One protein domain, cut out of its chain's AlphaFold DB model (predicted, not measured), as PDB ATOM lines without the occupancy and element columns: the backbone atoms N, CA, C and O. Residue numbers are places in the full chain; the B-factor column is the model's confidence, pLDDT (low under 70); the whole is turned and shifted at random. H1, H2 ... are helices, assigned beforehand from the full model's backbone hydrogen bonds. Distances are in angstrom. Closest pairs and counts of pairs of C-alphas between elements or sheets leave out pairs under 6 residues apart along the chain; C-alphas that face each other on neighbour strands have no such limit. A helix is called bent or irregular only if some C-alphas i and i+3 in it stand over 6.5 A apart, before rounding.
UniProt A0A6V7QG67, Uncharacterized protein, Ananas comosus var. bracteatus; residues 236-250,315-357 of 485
ATOM      1  N   ILE A 236      38.428 -10.539  42.713       69.06
ATOM      2  CA  ILE A 236      37.816 -11.378  41.667       69.06
ATOM      3  C   ILE A 236      36.362 -10.952  41.385       69.06
ATOM      4  O   ILE A 236      35.871 -11.119  40.268       69.06
ATOM      5  N   PHE A 237      35.676 -10.320  42.343       69.38
ATOM      6  CA  PHE A 237      34.302  -9.846  42.153       69.38
ATOM      7  C   PHE A 237      34.203  -8.621  41.247       69.38
ATOM      8  O   PHE A 237      33.205  -8.466  40.552       69.38
ATOM      9  N   THR A 238      35.226  -7.765  41.189       71.69
ATOM     10  CA  THR A 238      35.199  -6.560  40.347       71.69
ATOM     11  C   THR A 238      35.041  -6.864  38.845       71.69
ATOM     12  O   THR A 238      34.168  -6.252  38.227       71.69
ATOM     13  N   PRO A 239      35.802  -7.787  38.212       71.31
ATOM     14  CA  PRO A 239      35.560  -8.161  36.817       71.31
ATOM     15  C   PRO A 239      34.224  -8.896  36.617       71.31
ATOM     16  O   PRO A 239      33.563  -8.648  35.613       71.31
ATOM     17  N   ILE A 240      33.782  -9.725  37.572       76.75
ATOM     18  CA  ILE A 240      32.476 -10.407  37.501       76.75
ATOM     19  C   ILE A 240      31.334  -9.376  37.496       76.75
ATOM     20  O   ILE A 240      30.483  -9.392  36.608       76.75
ATOM     21  N   ALA A 241      31.352  -8.427  38.436       77.69
ATOM     22  CA  ALA A 241      30.372  -7.349  38.528       77.69
ATOM     23  C   ALA A 241      30.367  -6.470  37.268       77.69
ATOM     24  O   ALA A 241      29.295  -6.139  36.766       77.69
ATOM     25  N   ARG A 242      31.541  -6.152  36.700       80.25
ATOM     26  CA  ARG A 242      31.647  -5.439  35.411       80.25
ATOM     27  C   ARG A 242      30.939  -6.185  34.285       80.25
ATOM     28  O   ARG A 242      30.181  -5.556  33.554       80.25
ATOM     29  N   VAL A 243      31.127  -7.503  34.173       81.06
ATOM     30  CA  VAL A 243      30.453  -8.325  33.152       81.06
ATOM     31  C   VAL A 243      28.935  -8.311  33.334       81.06
ATOM     32  O   VAL A 243      28.224  -8.096  32.355       81.06
ATOM     33  N   PHE A 244      28.422  -8.464  34.560       79.81
ATOM     34  CA  PHE A 244      26.977  -8.375  34.814       79.81
ATOM     35  C   PHE A 244      26.411  -6.983  34.496       79.81
ATOM     36  O   PHE A 244      25.413  -6.881  33.783       79.81
ATOM     37  N   VAL A 245      27.063  -5.908  34.951       82.19
ATOM     38  CA  VAL A 245      26.649  -4.522  34.673       82.19
ATOM     39  C   VAL A 245      26.658  -4.233  33.170       82.19
ATOM     40  O   VAL A 245      25.673  -3.712  32.641       82.19
ATOM     41  N   ALA A 246      27.721  -4.612  32.456       79.38
ATOM     42  CA  ALA A 246      27.825  -4.419  31.013       79.38
ATOM     43  C   ALA A 246      26.776  -5.240  30.243       79.38
ATOM     44  O   ALA A 246      26.155  -4.712  29.320       79.38
ATOM     45  N   ALA A 247      26.526  -6.492  30.643       78.06
ATOM     46  CA  ALA A 247      25.510  -7.348  30.032       78.06
ATOM     47  C   ALA A 247      24.088  -6.800  30.234       78.06
ATOM     48  O   ALA A 247      23.306  -6.773  29.287       78.06
ATOM     49  N   ILE A 248      23.760  -6.304  31.433       81.06
ATOM     50  CA  ILE A 248      22.461  -5.678  31.723       81.06
ATOM     51  C   ILE A 248      22.309  -4.373  30.931       81.06
ATOM     52  O   ILE A 248      21.287  -4.169  30.276       81.06
ATOM     53  N   THR A 249      23.340  -3.524  30.917       76.62
ATOM     54  CA  THR A 249      23.321  -2.229  30.214       76.62
ATOM     55  C   THR A 249      23.197  -2.400  28.694       76.62
ATOM     56  O   THR A 249      22.504  -1.621  28.044       76.62
ATOM     57  N   LYS A 250      23.820  -3.436  28.112       74.81
ATOM     58  CA  LYS A 250      23.763  -3.725  26.666       74.81
ATOM     59  C   LYS A 250      22.634  -4.677  26.255       74.81
ATOM     60  O   LYS A 250      22.472  -4.915  25.065       74.81
ATOM     61  N   ARG A 315      31.765  -0.255  30.842       50.03
ATOM     62  CA  ARG A 315      31.006  -0.331  29.575       50.03
ATOM     63  C   ARG A 315      31.578  -1.320  28.555       50.03
ATOM     64  O   ARG A 315      30.851  -1.739  27.649       50.03
ATOM     65  N   LEU A 316      32.849  -1.700  28.678       56.22
ATOM     66  CA  LEU A 316      33.500  -2.698  27.830       56.22
ATOM     67  C   LEU A 316      34.089  -3.810  28.703       56.22
ATOM     68  O   LEU A 316      34.837  -3.542  29.641       56.22
ATOM     69  N   CYS A 317      33.766  -5.059  28.368       61.72
ATOM     70  CA  CYS A 317      34.335  -6.251  28.992       61.72
ATOM     71  C   CYS A 317      35.089  -7.062  27.943       61.72
ATOM     72  O   CYS A 317      34.646  -7.179  26.800       61.72
ATOM     73  N   THR A 318      36.225  -7.633  28.330       72.25
ATOM     74  CA  THR A 318      37.009  -8.512  27.454       72.25
ATOM     75  C   THR A 318      36.286  -9.850  27.286       72.25
ATOM     76  O   THR A 318      35.737 -10.365  28.258       72.25
ATOM     77  N   ALA A 319      36.332 -10.459  26.095       67.12
ATOM     78  CA  ALA A 319      35.694 -11.758  25.833       67.12
ATOM     79  C   ALA A 319      36.070 -12.832  26.878       67.12
ATOM     80  O   ALA A 319      35.191 -13.498  27.418       67.12
ATOM     81  N   ALA A 320      37.347 -12.893  27.273       73.12
ATOM     82  CA  ALA A 320      37.837 -13.789  28.324       73.12
ATOM     83  C   ALA A 320      37.147 -13.595  29.695       73.12
ATOM     84  O   ALA A 320      36.926 -14.568  30.412       73.12
ATOM     85  N   GLN A 321      36.758 -12.367  30.064       72.06
ATOM     86  CA  GLN A 321      36.014 -12.111  31.308       72.06
ATOM     87  C   GLN A 321      34.589 -12.674  31.223       72.06
ATOM     88  O   GLN A 321      34.067 -13.206  32.201       72.06
ATOM     89  N   VAL A 322      33.963 -12.587  30.045       75.75
ATOM     90  CA  VAL A 322      32.621 -13.138  29.800       75.75
ATOM     91  C   VAL A 322      32.653 -14.668  29.828       75.75
ATOM     92  O   VAL A 322      31.775 -15.282  30.432       75.75
ATOM     93  N   GLU A 323      33.682 -15.294  29.253       80.25
ATOM     94  CA  GLU A 323      33.877 -16.748  29.326       80.25
ATOM     95  C   GLU A 323      34.105 -17.239  30.761       80.25
ATOM     96  O   GLU A 323      33.482 -18.218  31.170       80.25
ATOM     97  N   GLN A 324      34.906 -16.525  31.561       78.81
ATOM     98  CA  GLN A 324      35.100 -16.832  32.985       78.81
ATOM     99  C   GLN A 324      33.785 -16.771  33.781       78.81
ATOM    100  O   GLN A 324      33.490 -17.684  34.556       78.81
ATOM    101  N   VAL A 325      32.954 -15.746  33.563       81.38
ATOM    102  CA  VAL A 325      31.636 -15.639  34.218       81.38
ATOM    103  C   VAL A 325      30.669 -16.720  33.729       81.38
ATOM    104  O   VAL A 325      29.918 -17.277  34.529       81.38
ATOM    105  N   LYS A 326      30.710 -17.082  32.442       79.62
ATOM    106  CA  LYS A 326      29.899 -18.174  31.883       79.62
ATOM    107  C   LYS A 326      30.293 -19.537  32.465       79.62
ATOM    108  O   LYS A 326      29.411 -20.340  32.766       79.62
ATOM    109  N   ALA A 327      31.588 -19.778  32.673       82.62
ATOM    110  CA  ALA A 327      32.082 -20.962  33.367       82.62
ATOM    111  C   ALA A 327      31.597 -20.993  34.827       82.62
ATOM    112  O   ALA A 327      31.043 -22.005  35.254       82.62
ATOM    113  N   LEU A 328      31.689 -19.876  35.560       82.19
ATOM    114  CA  LEU A 328      31.165 -19.769  36.927       82.19
ATOM    115  C   LEU A 328      29.654 -20.063  36.994       82.19
ATOM    116  O   LEU A 328      29.212 -20.838  37.840       82.19
ATOM    117  N   LEU A 329      28.869 -19.515  36.060       82.44
ATOM    118  CA  LEU A 329      27.424 -19.751  35.979       82.44
ATOM    119  C   LEU A 329      27.083 -21.233  35.732       82.44
ATOM    120  O   LEU A 329      26.075 -21.718  36.239       82.44
ATOM    121  N   SER A 330      27.938 -21.976  35.017       84.12
ATOM    122  CA  SER A 330      27.749 -23.418  34.786       84.12
ATOM    123  C   SER A 330      27.945 -24.291  36.036       84.12
ATOM    124  O   SER A 330      27.454 -25.417  36.067       84.12
ATOM    125  N   VAL A 331      28.599 -23.772  37.083       87.44
ATOM    126  CA  VAL A 331      28.818 -24.476  38.363       87.44
ATOM    127  C   VAL A 331      27.662 -24.246  39.352       87.44
ATOM    128  O   VAL A 331      27.457 -25.051  40.261       87.44
ATOM    129  N   VAL A 332      26.845 -23.202  39.155       86.19
ATOM    130  CA  VAL A 332      25.715 -22.855  40.043       86.19
ATOM    131  C   VAL A 332      24.736 -24.020  40.290       86.19
ATOM    132  O   VAL A 332      24.368 -24.213  41.448       86.19
ATOM    133  N   PRO A 333      24.344 -24.852  39.298       87.19
ATOM    134  CA  PRO A 333      23.470 -26.001  39.553       87.19
ATOM    135  C   PRO A 333      24.100 -27.052  40.476       87.19
ATOM    136  O   PRO A 333      23.407 -27.645  41.297       87.19
ATOM    137  N   ILE A 334      25.420 -27.257  40.386       85.94
ATOM    138  CA  ILE A 334      26.154 -28.189  41.255       85.94
ATOM    139  C   ILE A 334      26.147 -27.657  42.693       85.94
ATOM    140  O   ILE A 334      25.871 -28.409  43.626       85.94
ATOM    141  N   PHE A 335      26.374 -26.351  42.868       82.69
ATOM    142  CA  PHE A 335      26.281 -25.691  44.171       82.69
ATOM    143  C   PHE A 335      24.858 -25.742  44.753       82.69
ATOM    144  O   PHE A 335      24.694 -25.999  45.940       82.69
ATOM    145  N   ALA A 336      23.814 -25.587  43.934       81.75
ATOM    146  CA  ALA A 336      22.430 -25.719  44.397       81.75
ATOM    147  C   ALA A 336      22.140 -27.117  44.983       81.75
ATOM    148  O   ALA A 336      21.488 -27.228  46.020       81.75
ATOM    149  N   CYS A 337      22.685 -28.181  44.383       85.81
ATOM    150  CA  CYS A 337      22.555 -29.541  44.911       85.81
ATOM    151  C   CYS A 337      23.241 -29.736  46.277       85.81
ATOM    152  O   CYS A 337      22.750 -30.519  47.092       85.81
ATOM    153  N   THR A 338      24.338 -29.025  46.579       82.31
ATOM    154  CA  THR A 338      25.006 -29.163  47.888       82.31
ATOM    155  C   THR A 338      24.229 -28.503  49.028       82.31
ATOM    156  O   THR A 338      24.436 -28.883  50.180       82.31
ATOM    157  N   ILE A 339      23.291 -27.586  48.753       81.56
ATOM    158  CA  ILE A 339      22.424 -26.973  49.779       81.56
ATOM    159  C   ILE A 339      21.614 -28.056  50.512       81.56
ATOM    160  O   ILE A 339      21.537 -28.047  51.742       81.56
ATOM    161  N   VAL A 340      21.086 -29.040  49.774       85.31
ATOM    162  CA  VAL A 340      20.318 -30.164  50.341       85.31
ATOM    163  C   VAL A 340      21.193 -30.992  51.287       85.31
ATOM    164  O   VAL A 340      20.797 -31.273  52.414       85.31
ATOM    165  N   PHE A 341      22.418 -31.319  50.869       81.56
ATOM    166  CA  PHE A 341      23.370 -32.068  51.692       81.56
ATOM    167  C   PHE A 341      23.781 -31.304  52.963       81.56
ATOM    168  O   PHE A 341      23.737 -31.865  54.057       81.56
ATOM    169  N   ASN A 342      24.093 -30.008  52.850       78.31
ATOM    170  CA  ASN A 342      24.404 -29.157  54.006       78.31
ATOM    171  C   ASN A 342      23.227 -29.058  54.992       78.31
ATOM    172  O   ASN A 342      23.441 -29.031  56.201       78.31
ATOM    173  N   THR A 343      21.986 -29.063  54.493       79.50
ATOM    174  CA  THR A 343      20.783 -29.074  55.342       79.50
ATOM    175  C   THR A 343      20.702 -30.347  56.185       79.50
ATOM    176  O   THR A 343      20.434 -30.275  57.382       79.50
ATOM    177  N   VAL A 344      20.999 -31.510  55.594       84.75
ATOM    178  CA  VAL A 344      21.037 -32.792  56.320       84.75
ATOM    179  C   VAL A 344      22.161 -32.810  57.365       84.75
ATOM    180  O   VAL A 344      21.938 -33.252  58.491       84.75
ATOM    181  N   LEU A 345      23.346 -32.274  57.049       80.38
ATOM    182  CA  LEU A 345      24.438 -32.162  58.027       80.38
ATOM    183  C   LEU A 345      24.068 -31.260  59.218       80.38
ATOM    184  O   LEU A 345      24.330 -31.626  60.364       80.38
ATOM    185  N   ALA A 346      23.399 -30.130  58.975       75.31
ATOM    186  CA  ALA A 346      22.917 -29.252  60.042       75.31
ATOM    187  C   ALA A 346      21.867 -29.939  60.941       75.31
ATOM    188  O   ALA A 346      21.829 -29.695  62.148       75.31
ATOM    189  N   GLN A 347      21.043 -30.840  60.395       78.50
ATOM    190  CA  GLN A 347      20.096 -31.634  61.189       78.50
ATOM    191  C   GLN A 347      20.801 -32.642  62.113       78.50
ATOM    192  O   GLN A 347      20.374 -32.815  63.256       78.50
ATOM    193  N   LEU A 348      21.903 -33.258  61.669       78.69
ATOM    194  CA  LEU A 348      22.697 -34.180  62.496       78.69
ATOM    195  C   LEU A 348      23.344 -33.480  63.702       78.69
ATOM    196  O   LEU A 348      23.380 -34.045  64.791       78.69
ATOM    197  N   GLN A 349      23.795 -32.232  63.546       71.44
ATOM    198  CA  GLN A 349      24.374 -31.449  64.651       71.44
ATOM    199  C   GLN A 349      23.340 -30.972  65.686       71.44
ATOM    200  O   GLN A 349      23.717 -30.457  66.734       71.44
ATOM    201  N   THR A 350      22.039 -31.117  65.412       75.06
ATOM    202  CA  THR A 350      20.975 -30.462  66.188       75.06
ATOM    203  C   THR A 350      19.941 -31.456  66.709       75.06
ATOM    204  O   THR A 350      19.872 -31.713  67.914       75.06
ATOM    205  N   PHE A 351      19.170 -32.081  65.819       77.94
ATOM    206  CA  PHE A 351      18.129 -33.039  66.192       77.94
ATOM    207  C   PHE A 351      18.706 -34.301  66.831       77.94
ATOM    208  O   PHE A 351      18.145 -34.788  67.811       77.94
ATOM    209  N   SER A 352      19.842 -34.811  66.345       79.94
ATOM    210  CA  SER A 352      20.463 -36.007  66.932       79.94
ATOM    211  C   SER A 352      20.992 -35.757  68.350       79.94
ATOM    212  O   SER A 352      20.935 -36.666  69.176       79.94
ATOM    213  N   VAL A 353      21.424 -34.531  68.673       77.00
ATOM    214  CA  VAL A 353      21.831 -34.144  70.038       77.00
ATOM    215  C   VAL A 353      20.620 -34.116  70.977       77.00
ATOM    216  O   VAL A 353      20.666 -34.705  72.056       77.00
ATOM    217  N   GLN A 354      19.505 -33.517  70.545       76.12
ATOM    218  CA  GLN A 354      18.249 -33.510  71.311       76.12
ATOM    219  C   GLN A 354      17.688 -34.927  71.509       76.12
ATOM    220  O   GLN A 354      17.291 -35.302  72.613       76.12
ATOM    221  N   GLN A 355      17.725 -35.758  70.464       82.00
ATOM    222  CA  GLN A 355      17.321 -37.160  70.540       82.00
ATOM    223  C   GLN A 355      18.210 -37.947  71.517       82.00
ATOM    224  O   GLN A 355      17.688 -38.700  72.337       82.00
ATOM    225  N   ALA A 356      19.532 -37.747  71.481       79.31
ATOM    226  CA  ALA A 356      20.470 -38.385  72.406       79.31
ATOM    227  C   ALA A 356      20.251 -37.944  73.866       79.31
ATOM    228  O   ALA A 356      20.333 -38.777  74.767       79.31
ATOM    229  N   ALA A 357      19.907 -36.673  74.107       74.12
ATOM    230  CA  ALA A 357      19.573 -36.165  75.439       74.12
ATOM    231  C   ALA A 357      18.293 -36.797  76.025       74.12
ATOM    232  O   ALA A 357      18.184 -36.948  77.244       74.12
TER     233      ALA A 357
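What this domain is: This is residues 236 to 250 and 315 to 357 of the 485 residues of an uncharacterized protein of Ananas comosus var. bracteatus (UniProt A0A6V7QG67). A long, bent helical arm, made by H2 and continued past its far end by the short H3, has one more helix, H1, set crosswise on its near part, H2a. The arm makes the length: residues 329 to 357 stick out with nothing packed on them. The printed part has 58 residues with three named helices, in the order H1, H2, H3, and no named strand; the class is all helix. It is extended, with a radius of gyration of the C-alphas of 19.1 A, and the C-alphas span 60 by 18 by 16 A.

Where its parts are: The printed part begins at Ile 236, and H1 follows as residues 237 to 250, from C-alpha 237 at (34.302, -9.846, 42.153) over 19.7 A. After the cut comes H2, residues 319 to 348, with C-alpha 319 at (35.694, -11.758, 25.833). By its hydrogen bonds H2 was assigned as one helix, but it is bent: C-alphas 330 and 333 are 6.9 A apart, where about 5 A is found in a regular helix. Its arms are H2a, residues 319 to 330, 16.7 A long, and H2b, residues 333 to 348, 24.4 A long; residues 331 and 332 belong to neither. H3, residues 351 to 357, is 9.9 A long and ends with C-alpha 357 at (19.573, -36.165, 75.439).

How they stand to each other: H1 and H2a touch, with 6 pairs of C-alphas within 8 A; the closest are those of Ile 240 and Val 325, 6.2 A apart. H1 touches H2a with residues 239 to 243 alone, and H2a touches H1 with residues 321 to 325 alone. Their lines are about perpendicular, at 80 degrees. At the bend, H2a and H2b stand at a steep tilt of 41 degrees. H2b touches no helix and is apart from H1. H2b and H3 meet only through their link, a tight one of 2 residues. H3 is apart from H1 and from H2a. Every O i to N i+4 pair is within hydrogen-bond range in H1, H2a and H3; in H2b 9 of 12 are.

The domain as a whole: The outline of the printed part is a rod, and its two farthest C-alphas, those of Leu 316 and Ala 357, are 59.8 A apart. Residues 329 to 357 stand free; of these, 329 to 348 belong to H2 and 351 to 357 to H3. Residues 251 to 314 are not printed, and the C-alphas of Lys 250 and Arg 315 are 8.5 A apart across the cut. The link from H1 to H2 runs across this cut. The mean pLDDT of the printed part is 77.7; residues 236 to 237, 315 to 317 and 319 are under 70, where the model's confidence is low.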